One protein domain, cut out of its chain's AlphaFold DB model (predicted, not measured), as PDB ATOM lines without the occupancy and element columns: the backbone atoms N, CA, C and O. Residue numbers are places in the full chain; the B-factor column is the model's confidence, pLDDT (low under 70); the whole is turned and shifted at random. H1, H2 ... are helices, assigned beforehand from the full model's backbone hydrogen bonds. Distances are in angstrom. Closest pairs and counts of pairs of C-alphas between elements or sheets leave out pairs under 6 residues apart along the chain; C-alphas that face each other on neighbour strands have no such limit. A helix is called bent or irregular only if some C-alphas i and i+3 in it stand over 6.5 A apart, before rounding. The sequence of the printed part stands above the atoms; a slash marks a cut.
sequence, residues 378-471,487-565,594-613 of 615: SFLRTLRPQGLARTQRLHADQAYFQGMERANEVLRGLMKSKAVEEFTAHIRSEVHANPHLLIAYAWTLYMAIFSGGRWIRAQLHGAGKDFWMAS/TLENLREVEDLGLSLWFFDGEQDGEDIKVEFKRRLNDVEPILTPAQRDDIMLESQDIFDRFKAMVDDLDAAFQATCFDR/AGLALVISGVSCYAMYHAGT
ATOM      1  N   SER A 378     146.559 149.618 135.341       94.19
ATOM      2  CA  SER A 378     145.420 150.493 135.043       94.19
ATOM      3  C   SER A 378     144.621 149.985 133.841       94.19
ATOM      4  O   SER A 378     143.394 149.899 133.902       94.19
ATOM      5  N   PHE A 379     145.311 149.549 132.787       95.75
ATOM      6  CA  PHE A 379     144.684 148.895 131.650       95.75
ATOM      7  C   PHE A 379     143.996 147.575 132.033       95.75
ATOM      8  O   PHE A 379     142.845 147.359 131.666       95.75
ATOM      9  N   LEU A 380     144.651 146.690 132.789       95.94
ATOM     10  CA  LEU A 380     144.060 145.405 133.173       95.94
ATOM     11  C   LEU A 380     142.767 145.608 133.975       95.94
ATOM     12  O   LEU A 380     141.792 144.905 133.726       95.94
ATOM     13  N   ARG A 381     142.693 146.618 134.854       93.38
ATOM     14  CA  ARG A 381     141.432 147.003 135.524       93.38
ATOM     15  C   ARG A 381     140.330 147.360 134.527       93.38
ATOM     16  O   ARG A 381     139.197 146.916 134.695       93.38
ATOM     17  N   THR A 382     140.639 148.148 133.494       95.88
ATOM     18  CA  THR A 382     139.632 148.538 132.495       95.88
ATOM     19  C   THR A 382     139.303 147.406 131.527       95.88
ATOM     20  O   THR A 382     138.165 147.343 131.077       95.88
ATOM     21  N   LEU A 383     140.208 146.464 131.252       96.75
ATOM     22  CA  LEU A 383     139.992 145.354 130.315       96.75
ATOM     23  C   LEU A 383     138.735 144.510 130.618       96.75
ATOM     24  O   LEU A 383     138.174 143.942 129.686       96.75
ATOM     25  N   ARG A 384     138.251 144.446 131.868       95.69
ATOM     26  CA  ARG A 384     137.007 143.745 132.243       95.69
ATOM     27  C   ARG A 384     135.784 144.687 132.166       95.69
ATOM     28  O   ARG A 384     135.535 145.411 133.130       95.69
ATOM     29  N   PRO A 385     134.997 144.725 131.065       96.00
ATOM     30  CA  PRO A 385     133.718 145.431 131.050       96.00
ATOM     31  C   PRO A 385     132.721 144.860 132.068       96.00
ATOM     32  O   PRO A 385     132.796 143.697 132.476       96.00
ATOM     33  N   GLN A 386     131.767 145.699 132.475       95.62
ATOM     34  CA  GLN A 386     130.667 145.294 133.347       95.62
ATOM     35  C   GLN A 386     129.857 144.171 132.682       95.62
ATOM     36  O   GLN A 386     129.673 144.168 131.469       95.62
ATOM     37  N   GLY A 387     129.407 143.196 133.475       94.69
ATOM     38  CA  GLY A 387     128.692 142.023 132.964       94.69
ATOM     39  C   GLY A 387     129.581 140.951 132.321       94.69
ATOM     40  O   GLY A 387     129.061 139.906 131.948       94.69
ATOM     41  N   LEU A 388     130.907 141.139 132.222       95.75
ATOM     42  CA  LEU A 388     131.802 140.080 131.735       95.75
ATOM     43  C   LEU A 388     132.045 138.983 132.783       95.75
ATOM     44  O   LEU A 388     132.053 137.806 132.444       95.75
ATOM     45  N   ALA A 389     132.204 139.373 134.052       95.38
ATOM     46  CA  ALA A 389     132.403 138.480 135.196       95.38
ATOM     47  C   ALA A 389     131.335 137.370 135.242       95.38
ATOM     48  O   ALA A 389     130.136 137.668 135.195       95.38
ATOM     49  N   ARG A 390     131.750 136.099 135.271       95.38
ATOM     50  CA  ARG A 390     130.888 134.899 135.246       95.38
ATOM     51  C   ARG A 390     130.918 134.100 136.550       95.38
ATOM     52  O   ARG A 390     130.023 133.275 136.735       95.38
ATOM     53  N   THR A 391     131.862 134.353 137.460       93.69
ATOM     54  CA  THR A 391     132.001 133.609 138.728       93.69
ATOM     55  C   THR A 391     130.676 133.472 139.498       93.69
ATOM     56  O   THR A 391     130.317 132.372 139.903       93.69
ATOM     57  N   GLN A 392     129.881 134.542 139.638       93.69
ATOM     58  CA  GLN A 392     128.586 134.483 140.349       93.69
ATOM     59  C   GLN A 392     127.542 133.579 139.669       93.69
ATOM     60  O   GLN A 392     126.828 132.848 140.351       93.69
ATOM     61  N   ARG A 393     127.469 133.605 138.332       94.62
ATOM     62  CA  ARG A 393     126.552 132.769 137.538       94.62
ATOM     63  C   ARG A 393     126.943 131.292 137.643       94.62
ATOM     64  O   ARG A 393     126.109 130.442 137.933       94.62
ATOM     65  N   LEU A 394     128.240 131.001 137.583       92.44
ATOM     66  CA  LEU A 394     128.739 129.670 137.914       92.44
ATOM     67  C   LEU A 394     128.363 129.229 139.339       92.44
ATOM     68  O   LEU A 394     127.907 128.104 139.511       92.44
ATOM     69  N   HIS A 395     128.528 130.066 140.367       89.88
ATOM     70  CA  HIS A 395     128.140 129.672 141.734       89.88
ATOM     71  C   HIS A 395     126.670 129.221 141.806       89.88
ATOM     72  O   HIS A 395     126.375 128.225 142.469       89.88
ATOM     73  N   ALA A 396     125.770 129.880 141.066       91.56
ATOM     74  CA  ALA A 396     124.376 129.453 140.924       91.56
ATOM     75  C   ALA A 396     124.243 128.104 140.185       91.56
ATOM     76  O   ALA A 396     123.585 127.192 140.692       91.56
ATOM     77  N   ASP A 397     124.923 127.931 139.047       92.25
ATOM     78  CA  ASP A 397     124.887 126.682 138.270       92.25
ATOM     79  C   ASP A 397     125.426 125.483 139.062       92.25
ATOM     80  O   ASP A 397     124.848 124.394 139.068       92.25
ATOM     81  N   GLN A 398     126.519 125.681 139.795       89.25
ATOM     82  CA  GLN A 398     127.107 124.659 140.650       89.25
ATOM     83  C   GLN A 398     126.185 124.305 141.824       89.25
ATOM     84  O   GLN A 398     126.056 123.122 142.144       89.25
ATOM     85  N   ALA A 399     125.522 125.287 142.444       89.00
ATOM     86  CA  ALA A 399     124.534 125.030 143.492       89.00
ATOM     87  C   ALA A 399     123.349 124.198 142.964       89.00
ATOM     88  O   ALA A 399     122.927 123.248 143.628       89.00
ATOM     89  N   TYR A 400     122.880 124.477 141.741       89.31
ATOM     90  CA  TYR A 400     121.876 123.659 141.054       89.31
ATOM     91  C   TYR A 400     122.367 122.210 140.855       89.31
ATOM     92  O   TYR A 400     121.715 121.258 141.298       89.31
ATOM     93  N   PHE A 401     123.561 122.017 140.281       87.56
ATOM     94  CA  PHE A 401     124.107 120.674 140.030       87.56
ATOM     95  C   PHE A 401     124.461 119.884 141.296       87.56
ATOM     96  O   PHE A 401     124.414 118.652 141.271       87.56
ATOM     97  N   GLN A 402     124.764 120.540 142.418       86.06
ATOM     98  CA  GLN A 402     124.964 119.855 143.701       86.06
ATOM     99  C   GLN A 402     123.688 119.164 144.206       86.06
ATOM    100  O   GLN A 402     123.792 118.126 144.868       86.06
ATOM    101  N   GLY A 403     122.503 119.674 143.848       84.81
ATOM    102  CA  GLY A 403     121.218 119.019 144.113       84.81
ATOM    103  C   GLY A 403     120.985 117.747 143.285       84.81
ATOM    104  O   GLY A 403     120.214 116.877 143.689       84.81
ATOM    105  N   MET A 404     121.680 117.589 142.154       84.19
ATOM    106  CA  MET A 404     121.580 116.414 141.285       84.19
ATOM    107  C   MET A 404     122.623 115.359 141.689       84.19
ATOM    108  O   MET A 404     123.792 115.461 141.322       84.19
ATOM    109  N   GLU A 405     122.205 114.303 142.396       81.50
ATOM    110  CA  GLU A 405     123.093 113.273 142.982       81.50
ATOM    111  C   GLU A 405     124.193 112.766 142.022       81.50
ATOM    112  O   GLU A 405     125.370 112.722 142.388       81.50
ATOM    113  N   ARG A 406     123.830 112.442 140.770       77.38
ATOM    114  CA  ARG A 406     124.778 111.961 139.745       77.38
ATOM    115  C   ARG A 406     125.775 113.031 139.298       77.38
ATOM    116  O   ARG A 406     126.951 112.722 139.132       77.38
ATOM    117  N   ALA A 407     125.321 114.269 139.101       79.94
ATOM    118  CA  ALA A 407     126.206 115.367 138.717       79.94
ATOM    119  C   ALA A 407     127.175 115.684 139.861       79.94
ATOM    120  O   ALA A 407     128.370 115.825 139.630       79.94
ATOM    121  N   ASN A 408     126.693 115.679 141.105       81.88
ATOM    122  CA  ASN A 408     127.500 115.872 142.309       81.88
ATOM    123  C   ASN A 408     128.551 114.752 142.514       81.88
ATOM    124  O   ASN A 408     129.650 115.007 143.005       81.88
ATOM    125  N   GLU A 409     128.278 113.499 142.128       81.44
ATOM    126  CA  GLU A 409     129.299 112.434 142.101       81.44
ATOM    127  C   GLU A 409     130.425 112.729 141.093       81.44
ATOM    128  O   GLU A 409     131.596 112.734 141.482       81.44
ATOM    129  N   VAL A 410     130.085 113.059 139.840       79.62
ATOM    130  CA  VAL A 410     131.070 113.402 138.795       79.62
ATOM    131  C   VAL A 410     131.847 114.671 139.157       79.62
ATOM    132  O   VAL A 410     133.077 114.671 139.090       79.62
ATOM    133  N   LEU A 411     131.157 115.718 139.620       80.06
ATOM    134  CA  LEU A 411     131.766 116.963 140.088       80.06
ATOM    135  C   LEU A 411     132.766 116.683 141.210       80.06
ATOM    136  O   LEU A 411     133.922 117.047 141.062       80.06
ATOM    137  N   ARG A 412     132.403 115.963 142.281       81.31
ATOM    138  CA  ARG A 412     133.353 115.630 143.370       81.31
ATOM    139  C   ARG A 412     134.537 114.766 142.922       81.31
ATOM    140  O   ARG A 412     135.565 114.776 143.603       81.31
ATOM    141  N   GLY A 413     134.399 114.015 141.827       78.94
ATOM    142  CA  GLY A 413     135.511 113.353 141.143       78.94
ATOM    143  C   GLY A 413     136.445 114.369 140.482       78.94
ATOM    144  O   GLY A 413     137.635 114.393 140.791       78.94
ATOM    145  N   LEU A 414     135.889 115.265 139.659       75.69
ATOM    146  CA  LEU A 414     136.620 116.364 139.019       75.69
ATOM    147  C   LEU A 414     137.268 117.317 140.031       75.69
ATOM    148  O   LEU A 414     138.388 117.763 139.810       75.69
ATOM    149  N   MET A 415     136.617 117.582 141.169       73.38
ATOM    150  CA  MET A 415     137.157 118.464 142.207       73.38
ATOM    151  C   MET A 415     138.482 117.958 142.792       73.38
ATOM    152  O   MET A 415     139.238 118.719 143.390       73.38
ATOM    153  N   LYS A 416     138.760 116.664 142.618       80.31
ATOM    154  CA  LYS A 416     139.985 115.985 143.048       80.31
ATOM    155  C   LYS A 416     140.905 115.656 141.869       80.31
ATOM    156  O   LYS A 416     141.862 114.902 142.054       80.31
ATOM    157  N   SER A 417     140.612 116.154 140.663       86.75
ATOM    158  CA  SER A 417     141.478 115.938 139.511       86.75
ATOM    159  C   SER A 417     142.739 116.782 139.647       86.75
ATOM    160  O   SER A 417     142.719 117.980 139.948       86.75
ATOM    161  N   LYS A 418     143.868 116.122 139.409       88.31
ATOM    162  CA  LYS A 418     145.183 116.745 139.488       88.31
ATOM    163  C   LYS A 418     145.358 117.804 138.393       88.31
ATOM    164  O   LYS A 418     146.013 118.808 138.639       88.31
ATOM    165  N   ALA A 419     144.732 117.620 137.227       89.12
ATOM    166  CA  ALA A 419     144.806 118.574 136.125       89.12
ATOM    167  C   ALA A 419     144.239 119.957 136.494       89.12
ATOM    168  O   ALA A 419     144.837 120.967 136.126       89.12
ATOM    169  N   VAL A 420     143.135 120.030 137.254       87.69
ATOM    170  CA  VAL A 420     142.577 121.335 137.649       87.69
ATOM    171  C   VAL A 420     143.360 121.957 138.805       87.69
ATOM    172  O   VAL A 420     143.604 123.162 138.786       87.69
ATOM    173  N   GLU A 421     143.809 121.170 139.787       87.69
ATOM    174  CA  GLU A 421     144.716 121.669 140.835       87.69
ATOM    175  C   GLU A 421     145.988 122.277 140.211       87.69
ATOM    176  O   GLU A 421     146.352 123.415 140.509       87.69
ATOM    177  N   GLU A 422     146.608 121.574 139.257       90.38
ATOM    178  CA  GLU A 422     147.784 122.060 138.528       90.38
ATOM    179  C   GLU A 422     147.484 123.280 137.646       90.38
ATOM    180  O   GLU A 422     148.329 124.172 137.550       90.38
ATOM    181  N   PHE A 423     146.312 123.365 137.010       91.56
ATOM    182  CA  PHE A 423     145.955 124.534 136.201       91.56
ATOM    183  C   PHE A 423     145.669 125.768 137.058       91.56
ATOM    184  O   PHE A 423     146.176 126.848 136.772       91.56
ATOM    185  N   THR A 424     144.912 125.617 138.141       89.69
ATOM    186  CA  THR A 424     144.551 126.724 139.039       89.69
ATOM    187  C   THR A 424     145.754 127.259 139.814       89.69
ATOM    188  O   THR A 424     145.902 128.476 139.950       89.69
ATOM    189  N   ALA A 425     146.673 126.385 140.237       90.19
ATOM    190  CA  ALA A 425     147.967 126.794 140.779       90.19
ATOM    191  C   ALA A 425     148.837 127.514 139.729       90.19
ATOM    192  O   ALA A 425     149.480 128.516 140.049       90.19
ATOM    193  N   HIS A 426     148.830 127.043 138.476       93.75
ATOM    194  CA  HIS A 426     149.566 127.664 137.367       93.75
ATOM    195  C   HIS A 426     149.047 129.067 137.030       93.75
ATOM    196  O   HIS A 426     149.858 129.988 136.998       93.75
ATOM    197  N   ILE A 427     147.724 129.259 136.901       92.56
ATOM    198  CA  ILE A 427     147.088 130.580 136.698       92.56
ATOM    199  C   ILE A 427     147.614 131.582 137.728       92.56
ATOM    200  O   ILE A 427     148.121 132.643 137.368       92.56
ATOM    201  N   ARG A 428     147.531 131.229 139.019       89.56
ATOM    202  CA  ARG A 428     147.977 132.106 140.108       89.56
ATOM    203  C   ARG A 428     149.476 132.376 140.035       89.56
ATOM    204  O   ARG A 428     149.878 133.525 140.153       89.56
ATOM    205  N   SER A 429     150.294 131.345 139.821       92.88
ATOM    206  CA  SER A 429     151.755 131.477 139.756       92.88
ATOM    207  C   SER A 429     152.213 132.362 138.593       92.88
ATOM    208  O   SER A 429     153.035 133.253 138.797       92.88
ATOM    209  N   GLU A 430     151.703 132.132 137.382       95.19
ATOM    210  CA  GLU A 430     152.130 132.877 136.194       95.19
ATOM    211  C   GLU A 430     151.540 134.287 136.147       95.19
ATOM    212  O   GLU A 430     152.286 135.213 135.848       95.19
ATOM    213  N   VAL A 431     150.272 134.510 136.523       94.19
ATOM    214  CA  VAL A 431     149.719 135.879 136.602       94.19
ATOM    215  C   VAL A 431     150.406 136.687 137.712       94.19
ATOM    216  O   VAL A 431     150.731 137.851 137.485       94.19
ATOM    217  N   HIS A 432     150.724 136.071 138.860       90.62
ATOM    218  CA  HIS A 432     151.484 136.730 139.932       90.62
ATOM    219  C   HIS A 432     152.949 137.026 139.538       90.62
ATOM    220  O   HIS A 432     153.560 137.990 140.011       90.62
ATOM    221  N   ALA A 433     153.556 136.213 138.673       93.31
ATOM    222  CA  ALA A 433     154.876 136.518 138.121       93.31
ATOM    223  C   ALA A 433     154.807 137.576 137.001       93.31
ATOM    224  O   ALA A 433     155.714 138.398 136.873       93.31
ATOM    225  N   ASN A 434     153.742 137.549 136.196       95.31
ATOM    226  CA  ASN A 434     153.631 138.220 134.905       95.31
ATOM    227  C   ASN A 434     152.189 138.740 134.669       95.31
ATOM    228  O   ASN A 434     151.419 138.099 133.948       95.31
ATOM    229  N   PRO A 435     151.798 139.916 135.199       95.00
ATOM    230  CA  PRO A 435     150.417 140.414 135.111       95.00
ATOM    231  C   PRO A 435     149.851 140.533 133.691       95.00
ATOM    232  O   PRO A 435     148.650 140.370 133.492       95.00
ATOM    233  N   HIS A 436     150.697 140.770 132.678       96.56
ATOM    234  CA  HIS A 436     150.276 140.804 131.270       96.56
ATOM    235  C   HIS A 436     149.668 139.480 130.792       96.56
ATOM    236  O   HIS A 436     148.819 139.501 129.901       96.56
ATOM    237  N   LEU A 437     150.026 138.342 131.397       97.44
ATOM    238  CA  LEU A 437     149.460 137.035 131.051       97.44
ATOM    239  C   LEU A 437     147.967 136.920 131.371       97.44
ATOM    240  O   LEU A 437     147.278 136.123 130.737       97.44
ATOM    241  N   LEU A 438     147.423 137.768 132.252       96.56
ATOM    242  CA  LEU A 438     145.982 137.852 132.502       96.56
ATOM    243  C   LEU A 438     145.176 138.101 131.210       96.56
ATOM    244  O   LEU A 438     144.044 137.636 131.090       96.56
ATOM    245  N   ILE A 439     145.783 138.750 130.207       97.75
ATOM    246  CA  ILE A 439     145.202 138.966 128.872       97.75
ATOM    247  C   ILE A 439     144.999 137.638 128.123       97.75
ATOM    248  O   ILE A 439     143.961 137.458 127.488       97.75
ATOM    249  N   ALA A 440     145.944 136.694 128.224       97.88
ATOM    250  CA  ALA A 440     145.839 135.369 127.605       97.88
ATOM    251  C   ALA A 440     144.662 134.573 128.188       97.88
ATOM    252  O   ALA A 440     143.865 133.990 127.447       97.88
ATOM    253  N   TYR A 441     144.515 134.614 129.516       96.81
ATOM    254  CA  TYR A 441     143.404 133.995 130.238       96.81
ATOM    255  C   TYR A 441     142.061 134.632 129.894       96.81
ATOM    256  O   TYR A 441     141.138 133.926 129.485       96.81
ATOM    257  N   ALA A 442     141.966 135.960 130.007       96.38
ATOM    258  CA  ALA A 442     140.759 136.717 129.701       96.38
ATOM    259  C   ALA A 442     140.292 136.473 128.261       96.38
ATOM    260  O   ALA A 442     139.120 136.172 128.037       96.38
ATOM    261  N   TRP A 443     141.205 136.558 127.288       96.69
ATOM    262  CA  TRP A 443     140.879 136.263 125.898       96.69
ATOM    263  C   TRP A 443     140.362 134.834 125.746       96.69
ATOM    264  O   TRP A 443     139.248 134.635 125.266       96.69
ATOM    265  N   THR A 444     141.153 133.845 126.166       96.19
ATOM    266  CA  THR A 444     140.889 132.439 125.839       96.19
ATOM    267  C   THR A 444     139.591 131.935 126.469       96.19
ATOM    268  O   THR A 444     138.810 131.265 125.795       96.19
ATOM    269  N   LEU A 445     139.320 132.302 127.726       94.31
ATOM    270  CA  LEU A 445     138.092 131.924 128.427       94.31
ATOM    271  C   LEU A 445     136.866 132.675 127.898       94.31
ATOM    272  O   LEU A 445     135.918 132.045 127.425       94.31
ATOM    273  N   TYR A 446     136.863 134.012 127.930       96.12
ATOM    274  CA  TYR A 446     135.647 134.758 127.598       96.12
ATOM    275  C   TYR A 446     135.292 134.678 126.109       96.12
ATOM    276  O   TYR A 446     134.114 134.549 125.775       96.12
ATOM    277  N   MET A 447     136.272 134.658 125.196       94.81
ATOM    278  CA  MET A 447     135.974 134.489 123.765       94.81
ATOM    279  C   MET A 447     135.445 133.092 123.430       94.81
ATOM    280  O   MET A 447     134.617 132.967 122.522       94.81
ATOM    281  N   ALA A 448     135.847 132.050 124.168       93.00
ATOM    282  CA  ALA A 448     135.243 130.727 124.026       93.00
ATOM    283  C   ALA A 448     133.756 130.746 124.431       93.00
ATOM    284  O   ALA A 448     132.918 130.191 123.713       93.00
ATOM    285  N   ILE A 449     133.409 131.449 125.516       94.62
ATOM    286  CA  ILE A 449     132.017 131.618 125.963       94.62
ATOM    287  C   ILE A 449     131.211 132.446 124.947       94.62
ATOM    288  O   ILE A 449     130.139 132.009 124.532       94.62
ATOM    289  N   PHE A 450     131.729 133.574 124.455       93.44
ATOM    290  CA  PHE A 450     131.021 134.383 123.454       93.44
ATOM    291  C   PHE A 450     130.789 133.648 122.124       93.44
ATOM    292  O   PHE A 450     129.692 133.697 121.563       93.44
ATOM    293  N   SER A 451     131.810 132.968 121.592       87.75
ATOM    294  CA  SER A 451     131.748 132.410 120.233       87.75
ATOM    295  C   SER A 451     131.252 130.961 120.182       87.75
ATOM    296  O   SER A 451     130.600 130.577 119.207       87.75
ATOM    297  N   GLY A 452     131.515 130.157 121.217       89.62
ATOM    298  CA  GLY A 452     131.024 128.780 121.350       89.62
ATOM    299  C   GLY A 452     129.798 128.645 122.258       89.62
ATOM    300  O   GLY A 452     128.888 127.873 121.948       89.62
ATOM    301  N   GLY A 453     129.732 129.422 123.341       92.00
ATOM    302  CA  GLY A 453     128.746 129.256 124.413       92.00
ATOM    303  C   GLY A 453     127.290 129.358 123.974       92.00
ATOM    304  O   GLY A 453     126.489 128.509 124.348       92.00
ATOM    305  N   ARG A 454     126.930 130.289 123.081       90.62
ATOM    306  CA  ARG A 454     125.553 130.354 122.542       90.62
ATOM    307  C   ARG A 454     125.150 129.115 121.734       90.62
ATOM    308  O   ARG A 454     123.977 128.748 121.727       90.62
ATOM    309  N   TRP A 455     126.093 128.458 121.051       90.62
ATOM    310  CA  TRP A 455     125.812 127.190 120.366       90.62
ATOM    311  C   TRP A 455     125.644 126.052 121.373       90.62
ATOM    312  O   TRP A 455     124.674 125.302 121.281       90.62
ATOM    313  N   ILE A 456     126.532 125.984 122.369       90.75
ATOM    314  CA  ILE A 456     126.454 125.038 123.487       90.75
ATOM    315  C   ILE A 456     125.098 125.151 124.188       90.75
ATOM    316  O   ILE A 456     124.365 124.170 124.279       90.75
ATOM    317  N   ARG A 457     124.717 126.363 124.595       92.00
ATOM    318  CA  ARG A 457     123.443 126.678 125.246       92.00
ATOM    319  C   ARG A 457     122.240 126.220 124.425       92.00
ATOM    320  O   ARG A 457     121.311 125.655 124.985       92.00
ATOM    321  N   ALA A 458     122.276 126.388 123.102       89.12
ATOM    322  CA  ALA A 458     121.226 125.884 122.217       89.12
ATOM    323  C   ALA A 458     121.161 124.342 122.183       89.12
ATOM    324  O   ALA A 458     120.064 123.791 122.149       89.12
ATOM    325  N   GLN A 459     122.300 123.635 122.240       90.12
ATOM    326  CA  GLN A 459     122.309 122.168 122.380       90.12
ATOM    327  C   GLN A 459     121.757 121.722 123.744       90.12
ATOM    328  O   GLN A 459     120.956 120.795 123.809       90.12
ATOM    329  N   LEU A 460     122.152 122.401 124.826       89.38
ATOM    330  CA  LEU A 460     121.740 122.083 126.198       89.38
ATOM    331  C   LEU A 460     120.251 122.377 126.445       89.38
ATOM    332  O   LEU A 460     119.552 121.558 127.038       89.38
ATOM    333  N   HIS A 461     119.728 123.475 125.897       86.19
ATOM    334  CA  HIS A 461     118.289 123.735 125.847       86.19
ATOM    335  C   HIS A 461     117.550 122.689 124.991       86.19
ATOM    336  O   HIS A 461     116.436 122.289 125.326       86.19
ATOM    337  N   GLY A 462     118.160 122.208 123.902       85.31
ATOM    338  CA  GLY A 462     117.593 121.177 123.024       85.31
ATOM    339  C   GLY A 462     117.282 119.841 123.716       85.31
ATOM    340  O   GLY A 462     116.460 119.082 123.212       85.31
ATOM    341  N   ALA A 463     117.865 119.572 124.891       86.94
ATOM    342  CA  ALA A 463     117.502 118.425 125.726       86.94
ATOM    343  C   ALA A 463     116.084 118.530 126.337       86.94
ATOM    344  O   ALA A 463     115.518 117.519 126.755       86.94
ATOM    345  N   GLY A 464     115.499 119.734 126.361       84.50
ATOM    346  CA  GLY A 464     114.156 120.011 126.868       84.50
ATOM    347  C   GLY A 464     114.084 120.159 128.390       84.50
ATOM    348  O   GLY A 464     114.904 119.622 129.136       84.50
ATOM    349  N   LYS A 465     113.065 120.884 128.870       83.38
ATOM    350  CA  LYS A 465     112.854 121.156 130.304       83.38
ATOM    351  C   LYS A 465     112.746 119.864 131.125       83.38
ATOM    352  O   LYS A 465     113.307 119.778 132.213       83.38
ATOM    353  N   ASP A 466     112.105 118.838 130.565       82.88
ATOM    354  CA  ASP A 466     111.945 117.522 131.190       82.88
ATOM    355  C   ASP A 466     113.282 116.842 131.509       82.88
ATOM    356  O   ASP A 466     113.393 116.214 132.556       82.88
ATOM    357  N   PHE A 467     114.315 116.981 130.669       83.56
ATOM    358  CA  PHE A 467     115.638 116.404 130.945       83.56
ATOM    359  C   PHE A 467     116.259 117.010 132.212       83.56
ATOM    360  O   PHE A 467     116.717 116.281 133.094       83.56
ATOM    361  N   TRP A 468     116.219 118.339 132.322       83.25
ATOM    362  CA  TRP A 468     116.771 119.073 133.459       83.25
ATOM    363  C   TRP A 468     115.932 118.871 134.733       83.25
ATOM    364  O   TRP A 468     116.497 118.678 135.810       83.25
ATOM    365  N   MET A 469     114.599 118.816 134.614       80.75
ATOM    366  CA  MET A 469     113.677 118.600 135.742       80.75
ATOM    367  C   MET A 469     113.558 117.136 136.199       80.75
ATOM    368  O   MET A 469     113.218 116.899 137.358       80.75
ATOM    369  N   ALA A 470     113.845 116.140 135.350       68.44
ATOM    370  CA  ALA A 470     113.670 114.718 135.682       68.44
ATOM    371  C   ALA A 470     114.544 114.233 136.853       68.44
ATOM    372  O   ALA A 470     114.250 113.196 137.451       68.44
ATOM    373  N   SER A 471     115.595 114.976 137.212       59.16
ATOM    374  CA  SER A 471     116.390 114.691 138.416       59.16
ATOM    375  C   SER A 471     115.706 115.147 139.716       59.16
ATOM    376  O   SER A 471     116.033 114.629 140.780       59.16
ATOM    377  N   THR A 487     111.726 131.678 122.210       76.25
ATOM    378  CA  THR A 487     111.624 133.065 122.666       76.25
ATOM    379  C   THR A 487     112.712 133.349 123.707       76.25
ATOM    380  O   THR A 487     113.307 132.425 124.275       76.25
ATOM    381  N   LEU A 488     112.998 134.629 123.959       70.25
ATOM    382  CA  LEU A 488     113.979 135.025 124.975       70.25
ATOM    383  C   LEU A 488     113.488 134.649 126.385       70.25
ATOM    384  O   LEU A 488     114.276 134.287 127.254       70.25
ATOM    385  N   GLU A 489     112.174 134.679 126.582       76.00
ATOM    386  CA  GLU A 489     111.473 134.304 127.806       76.00
ATOM    387  C   GLU A 489     111.642 132.807 128.109       76.00
ATOM    388  O   GLU A 489     112.069 132.453 129.206       76.00
ATOM    389  N   ASN A 490     111.418 131.932 127.118       75.88
ATOM    390  CA  ASN A 490     111.617 130.484 127.273       75.88
ATOM    391  C   ASN A 490     113.089 130.146 127.564       75.88
ATOM    392  O   ASN A 490     113.383 129.230 128.330       75.88
ATOM    393  N   LEU A 491     114.017 130.908 126.977       74.50
ATOM    394  CA  LEU A 491     115.446 130.800 127.258       74.50
ATOM    395  C   LEU A 491     115.782 131.155 128.717       74.50
ATOM    396  O   LEU A 491     116.584 130.451 129.327       74.50
ATOM    397  N   ARG A 492     115.153 132.190 129.288       77.38
ATOM    398  CA  ARG A 492     115.350 132.590 130.695       77.38
ATOM    399  C   ARG A 492     114.793 131.576 131.694       77.38
ATOM    400  O   ARG A 492     115.428 131.347 132.712       77.38
ATOM    401  N   GLU A 493     113.695 130.878 131.391       80.56
ATOM    402  CA  GLU A 493     113.241 129.752 132.240       80.56
ATOM    403  C   GLU A 493     114.274 128.616 132.355       80.56
ATOM    404  O   GLU A 493     114.199 127.791 133.267       80.56
ATOM    405  N   VAL A 494     115.209 128.538 131.405       80.25
ATOM    406  CA  VAL A 494     116.268 127.526 131.341       80.25
ATOM    407  C   VAL A 494     117.587 128.042 131.941       80.25
ATOM    408  O   VAL A 494     118.480 127.245 132.221       80.25
ATOM    409  N   GLU A 495     117.698 129.344 132.222       85.62
ATOM    410  CA  GLU A 495     118.824 129.963 132.938       85.62
ATOM    411  C   GLU A 495     118.942 129.406 134.369       85.62
ATOM    412  O   GLU A 495     120.013 128.940 134.762       85.62
ATOM    413  N   ASP A 496     117.810 129.319 135.078       85.75
ATOM    414  CA  ASP A 496     117.683 128.762 136.436       85.75
ATOM    415  C   ASP A 496     117.960 127.243 136.525       85.75
ATOM    416  O   ASP A 496     118.058 126.688 137.620       85.75
ATOM    417  N   LEU A 497     118.097 126.545 135.388       87.19
ATOM    418  CA  LEU A 497     118.336 125.094 135.314       87.19
ATOM    419  C   LEU A 497     119.834 124.735 135.280       87.19
ATOM    420  O   LEU A 497     120.229 123.714 134.713       87.19
ATOM    421  N   GLY A 498     120.664 125.589 135.876       89.31
ATOM    422  CA  GLY A 498     122.115 125.427 135.949       89.31
ATOM    423  C   GLY A 498     122.845 125.736 134.643       89.31
ATOM    424  O   GLY A 498     123.837 125.081 134.320       89.31
ATOM    425  N   LEU A 499     122.340 126.696 133.864       92.19
ATOM    426  CA  LEU A 499     122.927 127.099 132.581       92.19
ATOM    427  C   LEU A 499     123.271 128.597 132.520       92.19
ATOM    428  O   LEU A 499     123.638 129.093 131.449       92.19
ATOM    429  N   SER A 500     123.175 129.311 133.644       94.31
ATOM    430  CA  SER A 500     123.333 130.763 133.760       94.31
ATOM    431  C   SER A 500     124.724 131.279 133.384       94.31
ATOM    432  O   SER A 500     124.837 132.427 132.942       94.31
ATOM    433  N   LEU A 501     125.772 130.448 133.439       95.06
ATOM    434  CA  LEU A 501     127.093 130.738 132.864       95.06
ATOM    435  C   LEU A 501     126.994 131.221 131.410       95.06
ATOM    436  O   LEU A 501     127.693 132.150 131.000       95.06
ATOM    437  N   TRP A 502     126.149 130.550 130.625       94.38
ATOM    438  CA  TRP A 502     126.051 130.737 129.182       94.38
ATOM    439  C   TRP A 502     125.168 131.917 128.775       94.38
ATOM    440  O   TRP A 502     125.028 132.174 127.578       94.38
ATOM    441  N   PHE A 503     124.550 132.604 129.731       93.25
ATOM    442  CA  PHE A 503     123.711 133.774 129.506       93.25
ATOM    443  C   PHE A 503     124.463 135.039 129.896       93.25
ATOM    444  O   PHE A 503     125.094 135.091 130.951       93.25
ATOM    445  N   PHE A 504     124.383 136.066 129.055       94.19
ATOM    446  CA  PHE A 504     124.861 137.404 129.384       94.19
ATOM    447  C   PHE A 504     123.684 138.347 129.599       94.19
ATOM    448  O   PHE A 504     122.647 138.244 128.946       94.19
ATOM    449  N   ASP A 505     123.873 139.275 130.525       91.62
ATOM    450  CA  ASP A 505     122.914 140.325 130.826       91.62
ATOM    451  C   ASP A 505     122.827 141.318 129.650       91.62
ATOM    452  O   ASP A 505     123.834 141.615 129.011       91.62
ATOM    453  N   GLY A 506     121.627 141.837 129.369       88.88
ATOM    454  CA  GLY A 506     121.375 142.790 128.278       88.88
ATOM    455  C   GLY A 506     120.550 142.227 127.112       88.88
ATOM    456  O   GLY A 506     120.235 141.041 127.046       88.88
ATOM    457  N   GLU A 507     120.160 143.106 126.185       89.12
ATOM    458  CA  GLU A 507     119.304 142.759 125.035       89.12
ATOM    459  C   GLU A 507     120.058 142.009 123.925       89.12
ATOM    460  O   GLU A 507     119.450 141.285 123.139       89.12
ATOM    461  N   GLN A 508     121.385 142.164 123.865       91.81
ATOM    462  CA  GLN A 508     122.243 141.583 122.824       91.81
ATOM    463  C   GLN A 508     122.948 140.287 123.252       91.81
ATOM    464  O   GLN A 508     123.827 139.812 122.531       91.81
ATOM    465  N   ASP A 509     122.583 139.709 124.407       90.50
ATOM    466  CA  ASP A 509     123.135 138.436 124.905       90.50
ATOM    467  C   ASP A 509     124.680 138.415 124.865       90.50
ATOM    468  O   ASP A 509     125.332 137.472 124.395       90.50
ATOM    469  N   GLY A 510     125.260 139.529 125.325       93.94
ATOM    470  CA  GLY A 510     126.693 139.737 125.486       93.94
ATOM    471  C   GLY A 510     127.463 140.131 124.226       93.94
ATOM    472  O   GLY A 510     128.677 140.285 124.324       93.94
ATOM    473  N   GLU A 511     126.842 140.311 123.053       95.38
ATOM    474  CA  GLU A 511     127.584 140.812 121.878       95.38
ATOM    475  C   GLU A 511     128.091 142.249 122.061       95.38
ATOM    476  O   GLU A 511     129.191 142.574 121.613       95.38
ATOM    477  N   ASP A 512     127.351 143.085 122.781       95.81
ATOM    478  CA  ASP A 512     127.773 144.414 123.223       95.81
ATOM    479  C   ASP A 512     128.996 144.336 124.156       95.81
ATOM    480  O   ASP A 512     130.009 145.005 123.923       95.81
ATOM    481  N   ILE A 513     128.957 143.434 125.143       96.88
ATOM    482  CA  ILE A 513     130.076 143.164 126.062       96.88
ATOM    483  C   ILE A 513     131.296 142.630 125.288       96.88
ATOM    484  O   ILE A 513     132.425 143.055 125.542       96.88
ATOM    485  N   LYS A 514     131.086 141.745 124.303       95.94
ATOM    486  CA  LYS A 514     132.127 141.191 123.419       95.94
ATOM    487  C   LYS A 514     132.797 142.276 122.577       95.94
ATOM    488  O   LYS A 514     134.025 142.281 122.451       95.94
ATOM    489  N   VAL A 515     132.013 143.177 121.980       96.94
ATOM    490  CA  VAL A 515     132.528 144.298 121.178       96.94
ATOM    491  C   VAL A 515     133.354 145.238 122.053       96.94
ATOM    492  O   VAL A 515     134.480 145.568 121.678       96.94
ATOM    493  N   GLU A 516     132.862 145.601 123.238       97.25
ATOM    494  CA  GLU A 516     133.599 146.468 124.162       97.25
ATOM    495  C   GLU A 516     134.879 145.799 124.696       97.25
ATOM    496  O   GLU A 516     135.931 146.437 124.737       97.25
ATOM    497  N   PHE A 517     134.838 144.503 125.024       97.38
ATOM    498  CA  PHE A 517     136.020 143.731 125.431       97.38
ATOM    499  C   PHE A 517     137.106 143.732 124.343       97.38
ATOM    500  O   PHE A 517     138.265 144.045 124.617       97.38
ATOM    501  N   LYS A 518     136.731 143.464 123.083       97.19
ATOM    502  CA  LYS A 518     137.649 143.555 121.935       97.19
ATOM    503  C   LYS A 518     138.183 144.966 121.710       97.19
ATOM    504  O   LYS A 518     139.359 145.121 121.394       97.19
ATOM    505  N   ARG A 519     137.335 145.989 121.860       97.62
ATOM    506  CA  ARG A 519     137.746 147.391 121.719       97.62
ATOM    507  C   ARG A 519     138.837 147.724 122.738       97.62
ATOM    508  O   ARG A 519     139.890 148.207 122.340       97.62
ATOM    509  N   ARG A 520     138.632 147.364 124.011       97.25
ATOM    510  CA  ARG A 520     139.640 147.530 125.073       97.25
ATOM    511  C   ARG A 520     140.907 146.723 124.794       97.25
ATOM    512  O   ARG A 520     141.995 147.241 124.990       97.25
ATOM    513  N   LEU A 521     140.812 145.499 124.276       96.44
ATOM    514  CA  LEU A 521     142.006 144.736 123.881       96.44
ATOM    515  C   LEU A 521     142.841 145.429 122.801       96.44
ATOM    516  O   LEU A 521     144.063 145.386 122.884       96.44
ATOM    517  N   ASN A 522     142.225 146.101 121.828       96.25
ATOM    518  CA  ASN A 522     142.982 146.878 120.843       96.25
ATOM    519  C   ASN A 522     143.724 148.061 121.499       96.25
ATOM    520  O   ASN A 522     144.848 148.370 121.105       96.25
ATOM    521  N   ASP A 523     143.141 148.674 122.537       96.06
ATOM    522  CA  ASP A 523     143.762 149.777 123.285       96.06
ATOM    523  C   ASP A 523     145.047 149.344 124.038       96.06
ATOM    524  O   ASP A 523     145.871 150.198 124.373       96.06
ATOM    525  N   VAL A 524     145.268 148.039 124.283       95.38
ATOM    526  CA  VAL A 524     146.486 147.538 124.958       95.38
ATOM    527  C   VAL A 524     147.705 147.442 124.052       95.38
ATOM    528  O   VAL A 524     148.832 147.406 124.548       95.38
ATOM    529  N   GLU A 525     147.510 147.362 122.734       94.31
ATOM    530  CA  GLU A 525     148.598 147.099 121.793       94.31
ATOM    531  C   GLU A 525     149.809 148.042 121.981       94.31
ATOM    532  O   GLU A 525     150.928 147.533 122.100       94.31
ATOM    533  N   PRO A 526     149.646 149.381 122.092       95.94
ATOM    534  CA  PRO A 526     150.773 150.291 122.324       95.94
ATOM    535  C   PRO A 526     151.400 150.188 123.726       95.94
ATOM    536  O   PRO A 526     152.518 150.665 123.909       95.94
ATOM    537  N   ILE A 527     150.713 149.585 124.703       95.88
ATOM    538  CA  ILE A 527     151.194 149.418 126.087       95.88
ATOM    539  C   ILE A 527     152.098 148.179 126.200       95.88
ATOM    540  O   ILE A 527     153.062 148.176 126.965       95.88
ATOM    541  N   LEU A 528     151.813 147.116 125.436       96.25
ATOM    542  CA  LEU A 528     152.572 145.864 125.504       96.25
ATOM    543  C   LEU A 528     153.886 145.918 124.727       96.25
ATOM    544  O   LEU A 528     153.907 146.042 123.495       96.25
ATOM    545  N   THR A 529     154.981 145.657 125.441       96.25
ATOM    546  CA  THR A 529     156.272 145.351 124.815       96.25
ATOM    547  C   THR A 529     156.178 144.075 123.963       96.25
ATOM    548  O   THR A 529     155.395 143.178 124.286       96.25
ATOM    549  N   PRO A 530     156.996 143.921 122.904       96.44
ATOM    550  CA  PRO A 530     156.965 142.720 122.069       96.44
ATOM    551  C   PRO A 530     157.138 141.407 122.841       96.44
ATOM    552  O   PRO A 530     156.404 140.459 122.592       96.44
ATOM    553  N   ALA A 531     158.030 141.378 123.837       97.06
ATOM    554  CA  ALA A 531     158.246 140.195 124.669       97.06
ATOM    555  C   ALA A 531     156.989 139.800 125.468       97.06
ATOM    556  O   ALA A 531     156.699 138.617 125.599       97.06
ATOM    557  N   GLN A 532     156.204 140.772 125.947       96.88
ATOM    558  CA  GLN A 532     154.932 140.497 126.626       96.88
ATOM    559  C   GLN A 532     153.865 139.957 125.667       96.88
ATOM    560  O   GLN A 532     153.040 139.142 126.076       96.88
ATOM    561  N   ARG A 533     153.879 140.378 124.394       97.25
ATOM    562  CA  ARG A 533     152.994 139.828 123.353       97.25
ATOM    563  C   ARG A 533     153.347 138.372 123.042       97.25
ATOM    564  O   ARG A 533     152.449 137.538 122.978       97.25
ATOM    565  N   ASP A 534     154.639 138.063 122.910       97.31
ATOM    566  CA  ASP A 534     155.123 136.690 122.718       97.31
ATOM    567  C   ASP A 534     154.767 135.797 123.923       97.31
ATOM    568  O   ASP A 534     154.235 134.702 123.740       97.31
ATOM    569  N   ASP A 535     154.965 136.295 125.148       98.00
ATOM    570  CA  ASP A 535     154.534 135.652 126.398       98.00
ATOM    571  C   ASP A 535     153.022 135.340 126.402       98.00
ATOM    572  O   ASP A 535     152.634 134.198 126.648       98.00
ATOM    573  N   ILE A 536     152.160 136.315 126.072       97.75
ATOM    574  CA  ILE A 536     150.695 136.130 125.975       97.75
ATOM    575  C   ILE A 536     150.338 135.055 124.940       97.75
ATOM    576  O   ILE A 536     149.454 134.228 125.178       97.75
ATOM    577  N   MET A 537     151.021 135.044 123.793       96.56
ATOM    578  CA  MET A 537     150.791 134.065 122.728       96.56
ATOM    579  C   MET A 537     151.244 132.651 123.111       96.56
ATOM    580  O   MET A 537     150.613 131.681 122.681       96.56
ATOM    581  N   LEU A 538     152.316 132.512 123.896       97.44
ATOM    582  CA  LEU A 538     152.783 131.227 124.428       97.44
ATOM    583  C   LEU A 538     151.855 130.712 125.533       97.44
ATOM    584  O   LEU A 538     151.421 129.563 125.468       97.44
ATOM    585  N   GLU A 539     151.478 131.567 126.482       98.06
ATOM    586  CA  GLU A 539     150.564 131.207 127.571       98.06
ATOM    587  C   GLU A 539     149.183 130.804 127.033       98.06
ATOM    588  O   GLU A 539     148.611 129.808 127.465       98.06
ATOM    589  N   SER A 540     148.684 131.496 126.001       96.88
ATOM    590  CA  SER A 540     147.438 131.116 125.314       96.88
ATOM    591  C   SER A 540     147.478 129.681 124.768       96.88
ATOM    592  O   SER A 540     146.452 129.004 124.765       96.88
ATOM    593  N   GLN A 541     148.639 129.191 124.317       96.06
ATOM    594  CA  GLN A 541     148.795 127.808 123.847       96.06
ATOM    595  C   GLN A 541     148.808 126.813 125.016       96.06
ATOM    596  O   GLN A 541     148.105 125.804 124.951       96.06
ATOM    597  N   ASP A 542     149.534 127.119 126.096       96.88
ATOM    598  CA  ASP A 542     149.587 126.279 127.304       96.88
ATOM    599  C   ASP A 542     148.196 126.139 127.959       96.88
ATOM    600  O   ASP A 542     147.792 125.046 128.357       96.88
ATOM    601  N   ILE A 543     147.401 127.216 127.957       96.12
ATOM    602  CA  ILE A 543     145.994 127.214 128.382       96.12
ATOM    603  C   ILE A 543     145.162 126.189 127.587       96.12
ATOM    604  O   ILE A 543     144.406 125.419 128.186       96.12
ATOM    605  N   PHE A 544     145.296 126.128 126.256       94.12
ATOM    606  CA  PHE A 544     144.564 125.147 125.438       94.12
ATOM    607  C   PHE A 544     145.000 123.700 125.713       94.12
ATOM    608  O   PHE A 544     144.142 122.816 125.798       94.12
ATOM    609  N   ASP A 545     146.299 123.451 125.889       94.88
ATOM    610  CA  ASP A 545     146.807 122.114 126.223       94.88
ATOM    611  C   ASP A 545     146.327 121.652 127.615       94.88
ATOM    612  O   ASP A 545     145.992 120.476 127.799       94.88
ATOM    613  N   ARG A 546     146.179 122.573 128.577       94.75
ATOM    614  CA  ARG A 546     145.579 122.282 129.894       94.75
ATOM    615  C   ARG A 546     144.078 122.042 129.829       94.75
ATOM    616  O   ARG A 546     143.603 121.099 130.462       94.75
ATOM    617  N   PHE A 547     143.331 122.820 129.041       93.06
ATOM    618  CA  PHE A 547     141.914 122.525 128.800       93.06
ATOM    619  C   PHE A 547     141.725 121.131 128.226       93.06
ATOM    620  O   PHE A 547     140.872 120.388 128.707       93.06
ATOM    621  N   LYS A 548     142.566 120.739 127.268       90.75
ATOM    622  CA  LYS A 548     142.546 119.387 126.722       90.75
ATOM    623  C   LYS A 548     142.800 118.322 127.796       90.75
ATOM    624  O   LYS A 548     142.019 117.384 127.883       90.75
ATOM    625  N   ALA A 549     143.820 118.487 128.639       89.75
ATOM    626  CA  ALA A 549     144.107 117.533 129.715       89.75
ATOM    627  C   ALA A 549     142.940 117.386 130.712       89.75
ATOM    628  O   ALA A 549     142.623 116.277 131.132       89.75
ATOM    629  N   MET A 550     142.259 118.484 131.058       89.25
ATOM    630  CA  MET A 550     141.085 118.445 131.942       89.25
ATOM    631  C   MET A 550     139.846 117.820 131.275       89.25
ATOM    632  O   MET A 550     139.038 117.193 131.960       89.25
ATOM    633  N   VAL A 551     139.693 117.963 129.953       88.44
ATOM    634  CA  VAL A 551     138.663 117.258 129.167       88.44
ATOM    635  C   VAL A 551     138.960 115.755 129.116       88.44
ATOM    636  O   VAL A 551     138.059 114.965 129.383       88.44
ATOM    637  N   ASP A 552     140.214 115.362 128.864       88.69
ATOM    638  CA  ASP A 552     140.651 113.957 128.865       88.69
ATOM    639  C   ASP A 552     140.402 113.294 130.248       88.69
ATOM    640  O   ASP A 552     139.891 112.170 130.319       88.69
ATOM    641  N   ASP A 553     140.688 114.003 131.353       87.31
ATOM    642  CA  ASP A 553     140.374 113.574 132.731       87.31
ATOM    643  C   ASP A 553     138.854 113.403 132.960       87.31
ATOM    644  O   ASP A 553     138.426 112.455 133.631       87.31
ATOM    645  N   LEU A 554     138.022 114.294 132.404       84.88
ATOM    646  CA  LEU A 554     136.562 114.202 132.527       84.88
ATOM    647  C   LEU A 554     135.960 113.067 131.705       84.88
ATOM    648  O   LEU A 554     135.089 112.363 132.217       84.88
ATOM    649  N   ASP A 555     136.429 112.849 130.479       86.25
ATOM    650  CA  ASP A 555     135.990 111.721 129.656       86.25
ATOM    651  C   ASP A 555     136.325 110.387 130.344       86.25
ATOM    652  O   ASP A 555     135.504 109.463 130.337       86.25
ATOM    653  N   ALA A 556     137.480 110.293 131.015       85.75
ATOM    654  CA  ALA A 556     137.843 109.135 131.830       85.75
ATOM    655  C   ALA A 556     136.926 108.963 133.062       85.75
ATOM    656  O   ALA A 556     136.443 107.856 133.324       85.75
ATOM    657  N   ALA A 557     136.637 110.042 133.799       83.38
ATOM    658  CA  ALA A 557     135.743 110.008 134.963       83.38
ATOM    659  C   ALA A 557     134.286 109.664 134.588       83.38
ATOM    660  O   ALA A 557     133.612 108.899 135.289       83.38
ATOM    661  N   PHE A 558     133.803 110.184 133.458       82.81
ATOM    662  CA  PHE A 558     132.485 109.875 132.911       82.81
ATOM    663  C   PHE A 558     132.394 108.408 132.472       82.81
ATOM    664  O   PHE A 558     131.436 107.715 132.814       82.81
ATOM    665  N   GLN A 559     133.420 107.890 131.786       83.81
ATOM    666  CA  GLN A 559     133.465 106.478 131.394       83.81
ATOM    667  C   GLN A 559     133.437 105.542 132.611       83.81
ATOM    668  O   GLN A 559     132.641 104.601 132.631       83.81
ATOM    669  N   ALA A 560     134.228 105.827 133.650       82.56
ATOM    670  CA  ALA A 560     134.216 105.041 134.886       82.56
ATOM    671  C   ALA A 560     132.827 105.052 135.559       82.56
ATOM    672  O   ALA A 560     132.253 104.001 135.839       82.56
ATOM    673  N   THR A 561     132.236 106.232 135.768       79.38
ATOM    674  CA  THR A 561     130.944 106.357 136.473       79.38
ATOM    675  C   THR A 561     129.755 105.779 135.696       79.38
ATOM    676  O   THR A 561     128.844 105.214 136.310       79.38
ATOM    677  N   CYS A 562     129.747 105.875 134.363       76.38
ATOM    678  CA  CYS A 562     128.638 105.387 133.541       76.38
ATOM    679  C   CYS A 562     128.711 103.897 133.178       76.38
ATOM    680  O   CYS A 562     127.649 103.295 133.000       76.38
ATOM    681  N   PHE A 563     129.902 103.292 133.079       72.62
ATOM    682  CA  PHE A 563     130.046 101.909 132.597       72.62
ATOM    683  C   PHE A 563     130.465 100.879 133.666       72.62
ATOM    684  O   PHE A 563     130.127  99.708 133.496       72.62
ATOM    685  N   ASP A 564     131.084 101.270 134.793       62.62
ATOM    686  CA  ASP A 564     131.428 100.316 135.874       62.62
ATOM    687  C   ASP A 564     130.257  99.976 136.814       62.62
ATOM    688  O   ASP A 564     130.359  99.061 137.640       62.62
ATOM    689  N   ARG A 565     129.088 100.623 136.668       57.25
ATOM    690  CA  ARG A 565     127.844 100.067 137.225       57.25
ATOM    691  C   ARG A 565     127.470  98.816 136.434       57.25
ATOM    692  O   ARG A 565     126.718  98.882 135.462       57.25
ATOM    693  N   ALA A 594     127.551 117.844 123.018       42.44
ATOM    694  CA  ALA A 594     126.754 118.380 124.130       42.44
ATOM    695  C   ALA A 594     127.344 117.956 125.489       42.44
ATOM    696  O   ALA A 594     127.441 118.771 126.404       42.44
ATOM    697  N   GLY A 595     127.829 116.710 125.574       43.69
ATOM    698  CA  GLY A 595     128.635 116.220 126.694       43.69
ATOM    699  C   GLY A 595     129.952 116.986 126.804       43.69
ATOM    700  O   GLY A 595     130.184 117.626 127.820       43.69
ATOM    701  N   LEU A 596     130.745 117.028 125.726       45.06
ATOM    702  CA  LEU A 596     131.987 117.809 125.620       45.06
ATOM    703  C   LEU A 596     131.776 119.282 125.996       45.06
ATOM    704  O   LEU A 596     132.646 119.903 126.587       45.06
ATOM    705  N   ALA A 597     130.624 119.855 125.661       49.31
ATOM    706  CA  ALA A 597     130.295 121.233 125.961       49.31
ATOM    707  C   ALA A 597     129.919 121.455 127.427       49.31
ATOM    708  O   ALA A 597     130.360 122.447 127.988       49.31
ATOM    709  N   LEU A 598     129.179 120.539 128.062       50.62
ATOM    710  CA  LEU A 598     128.975 120.506 129.520       50.62
ATOM    711  C   LEU A 598     130.284 120.250 130.281       50.62
ATOM    712  O   LEU A 598     130.488 120.798 131.356       50.62
ATOM    713  N   VAL A 599     131.175 119.449 129.703       52.12
ATOM    714  CA  VAL A 599     132.521 119.122 130.190       52.12
ATOM    715  C   VAL A 599     133.430 120.353 130.108       52.12
ATOM    716  O   VAL A 599     133.996 120.754 131.118       52.12
ATOM    717  N   ILE A 600     133.491 121.033 128.958       57.84
ATOM    718  CA  ILE A 600     134.207 122.305 128.780       57.84
ATOM    719  C   ILE A 600     133.556 123.404 129.628       57.84
ATOM    720  O   ILE A 600     134.295 124.188 130.214       57.84
ATOM    721  N   SER A 601     132.221 123.421 129.771       54.22
ATOM    722  CA  SER A 601     131.498 124.266 130.736       54.22
ATOM    723  C   SER A 601     132.080 124.031 132.116       54.22
ATOM    724  O   SER A 601     132.776 124.892 132.635       54.22
ATOM    725  N   GLY A 602     131.862 122.835 132.665       57.03
ATOM    726  CA  GLY A 602     132.197 122.446 134.023       57.03
ATOM    727  C   GLY A 602     133.679 122.594 134.329       57.03
ATOM    728  O   GLY A 602     134.003 122.986 135.435       57.03
ATOM    729  N   VAL A 603     134.572 122.385 133.360       54.75
ATOM    730  CA  VAL A 603     136.019 122.601 133.508       54.75
ATOM    731  C   VAL A 603     136.402 124.074 133.470       54.75
ATOM    732  O   VAL A 603     137.131 124.512 134.350       54.75
ATOM    733  N   SER A 604     135.931 124.846 132.487       54.00
ATOM    734  CA  SER A 604     136.232 126.288 132.403       54.00
ATOM    735  C   SER A 604     135.685 127.004 133.632       54.00
ATOM    736  O   SER A 604     136.371 127.801 134.263       54.00
ATOM    737  N   CYS A 605     134.482 126.602 134.030       55.91
ATOM    738  CA  CYS A 605     133.845 126.951 135.279       55.91
ATOM    739  C   CYS A 605     134.696 126.586 136.488       55.91
ATOM    740  O   CYS A 605     135.107 127.458 137.243       55.91
ATOM    741  N   TYR A 606     134.968 125.299 136.688       54.22
ATOM    742  CA  TYR A 606     135.658 124.812 137.871       54.22
ATOM    743  C   TYR A 606     137.077 125.393 137.964       54.22
ATOM    744  O   TYR A 606     137.508 125.746 139.051       54.22
ATOM    745  N   ALA A 607     137.761 125.630 136.842       56.41
ATOM    746  CA  ALA A 607     139.017 126.374 136.805       56.41
ATOM    747  C   ALA A 607     138.859 127.857 137.200       56.41
ATOM    748  O   ALA A 607     139.747 128.386 137.859       56.41
ATOM    749  N   MET A 608     137.749 128.527 136.872       53.91
ATOM    750  CA  MET A 608     137.454 129.880 137.375       53.91
ATOM    751  C   MET A 608     137.123 129.867 138.880       53.91
ATOM    752  O   MET A 608     137.776 130.580 139.643       53.91
ATOM    753  N   TYR A 609     136.209 128.994 139.328       56.03
ATOM    754  CA  TYR A 609     135.825 128.828 140.741       56.03
ATOM    755  C   TYR A 609     137.017 128.444 141.617       56.03
ATOM    756  O   TYR A 609     137.187 129.028 142.678       56.03
ATOM    757  N   HIS A 610     137.814 127.441 141.220       48.38
ATOM    758  CA  HIS A 610     138.931 126.889 142.005       48.38
ATOM    759  C   HIS A 610     140.288 127.468 141.666       48.38
ATOM    760  O   HIS A 610     141.249 127.209 142.395       48.38
ATOM    761  N   ALA A 611     140.381 128.344 140.664       54.78
ATOM    762  CA  ALA A 611     141.314 129.426 140.842       54.78
ATOM    763  C   ALA A 611     140.942 130.074 142.195       54.78
ATOM    764  O   ALA A 611     141.842 130.065 143.027       54.78
ATOM    765  N   GLY A 612     139.662 130.427 142.482       39.53
ATOM    766  CA  GLY A 612     139.184 130.788 143.833       39.53
ATOM    767  C   GLY A 612     138.343 132.050 144.145       39.53
ATOM    768  O   GLY A 612     138.892 133.100 144.484       39.53
ATOM    769  N   THR A 613     137.030 131.915 144.273       44.53
ATOM    770  CA  THR A 613     136.284 132.657 145.315       44.53
ATOM    771  C   THR A 613     135.986 131.638 146.402       44.53
ATOM    772  O   THR A 613     135.445 130.583 146.084       44.53
TER     773      THR A 613
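Overview. This is residues 378 to 471, 487 to 565 and 594 to 613 of the 615 residues of an uncharacterized protein of Venturia effusa (UniProt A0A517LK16). H10 runs through the middle, with H2, H4, H5b and H9 round it, while H9, the longest helix, runs along one side of the whole with H4 beside part of it. H1 and H8 pack near the first arm of the bent H5; H6 and H7 lie toward the other end, beyond H5b. The printed part has 193 residues with ten named helices, H1 to H10 in order, and no named strand: all helix. It is compact, with a radius of gyration of the C-alphas of 17.4 A and spans of 54 by 39 by 24 A.

Arrangement. H1, residues 378 to 383, touches residues 517 to 521 of H8, residues 511 to 523; their closest C-alphas, of Leu 383 and Arg 520, are 5.7 A apart. H2, residues 391 to 403, and H3, residues 405 to 414, only just touch, with 3 pairs of C-alphas within 8 A, and only at the corner, the C-alphas of Gln 402 and Asn 408 being closest at 4.9 A. H4, residues 418 to 433, touches H9, residues 530 to 563, through residues 419 to 423 and 546 to 553, at a shallow tilt of 16 degrees, opposite ways; the closest C-alphas, of Ala 419 and Met 550, are 5.6 A apart. H5, residues 435 to 462, was assigned as one helix by its hydrogen bonds but is bent, with C-alphas 451 and 454 6.9 A apart; its arms H5a, residues 435 to 451, and H5b, residues 454 to 462, stand at a steep tilt of 44 degrees. H5a touches residues 532 to 543 of H9, closest at the C-alphas of Ala 440 and Ser 540, 5.1 A. H6, residues 465 to 469, and H5b meet only through their link. H7, residues 488 to 495, is close to H5b but not clearly touching, the C-alphas of His 461 and Val 494 being closest at 7.0 A. H10, residues 594 to 612, touches H4 with residues 603 to 611, closest at the C-alphas of Thr 424 and Ala 611, 4.6 A. Its residues 594 to 598 touch H5b, closest at the C-alphas of Ile 456 and Ala 597, 5.9 A. Every O i to N i+4 pair is within hydrogen-bond range in H1, H3, H4, H5b, H6, H8 and H10; the figures are 8 of 9 in H2, 11 of 13 in H5a, 3 of 4 in H7 and 29 of 30 in H9.

Along the chain. H1 begins at C-alpha 378, (145.420, 150.493, 135.043). H4 is 22.1 A long, H5a 25.2 A and H10 26.4 A. H9 runs 50.0 A, from C-alpha 530 at (156.965, 142.720, 122.069) to C-alpha 563 at (130.046, 101.909, 132.597).

Size, cuts and confidence. The C-alphas farthest apart, of Pro 526 and Arg 565, are 57.2 A apart. Residues 472 to 486 and 566 to 593 are not printed, with gaps of 24.7 A and 22.5 A between the C-alphas across the cuts. The link from H7 to H8 is long, 15 residues. The model's pLDDT is under 70 at residues 470 to 471, 564 to 565 and 594 to 613.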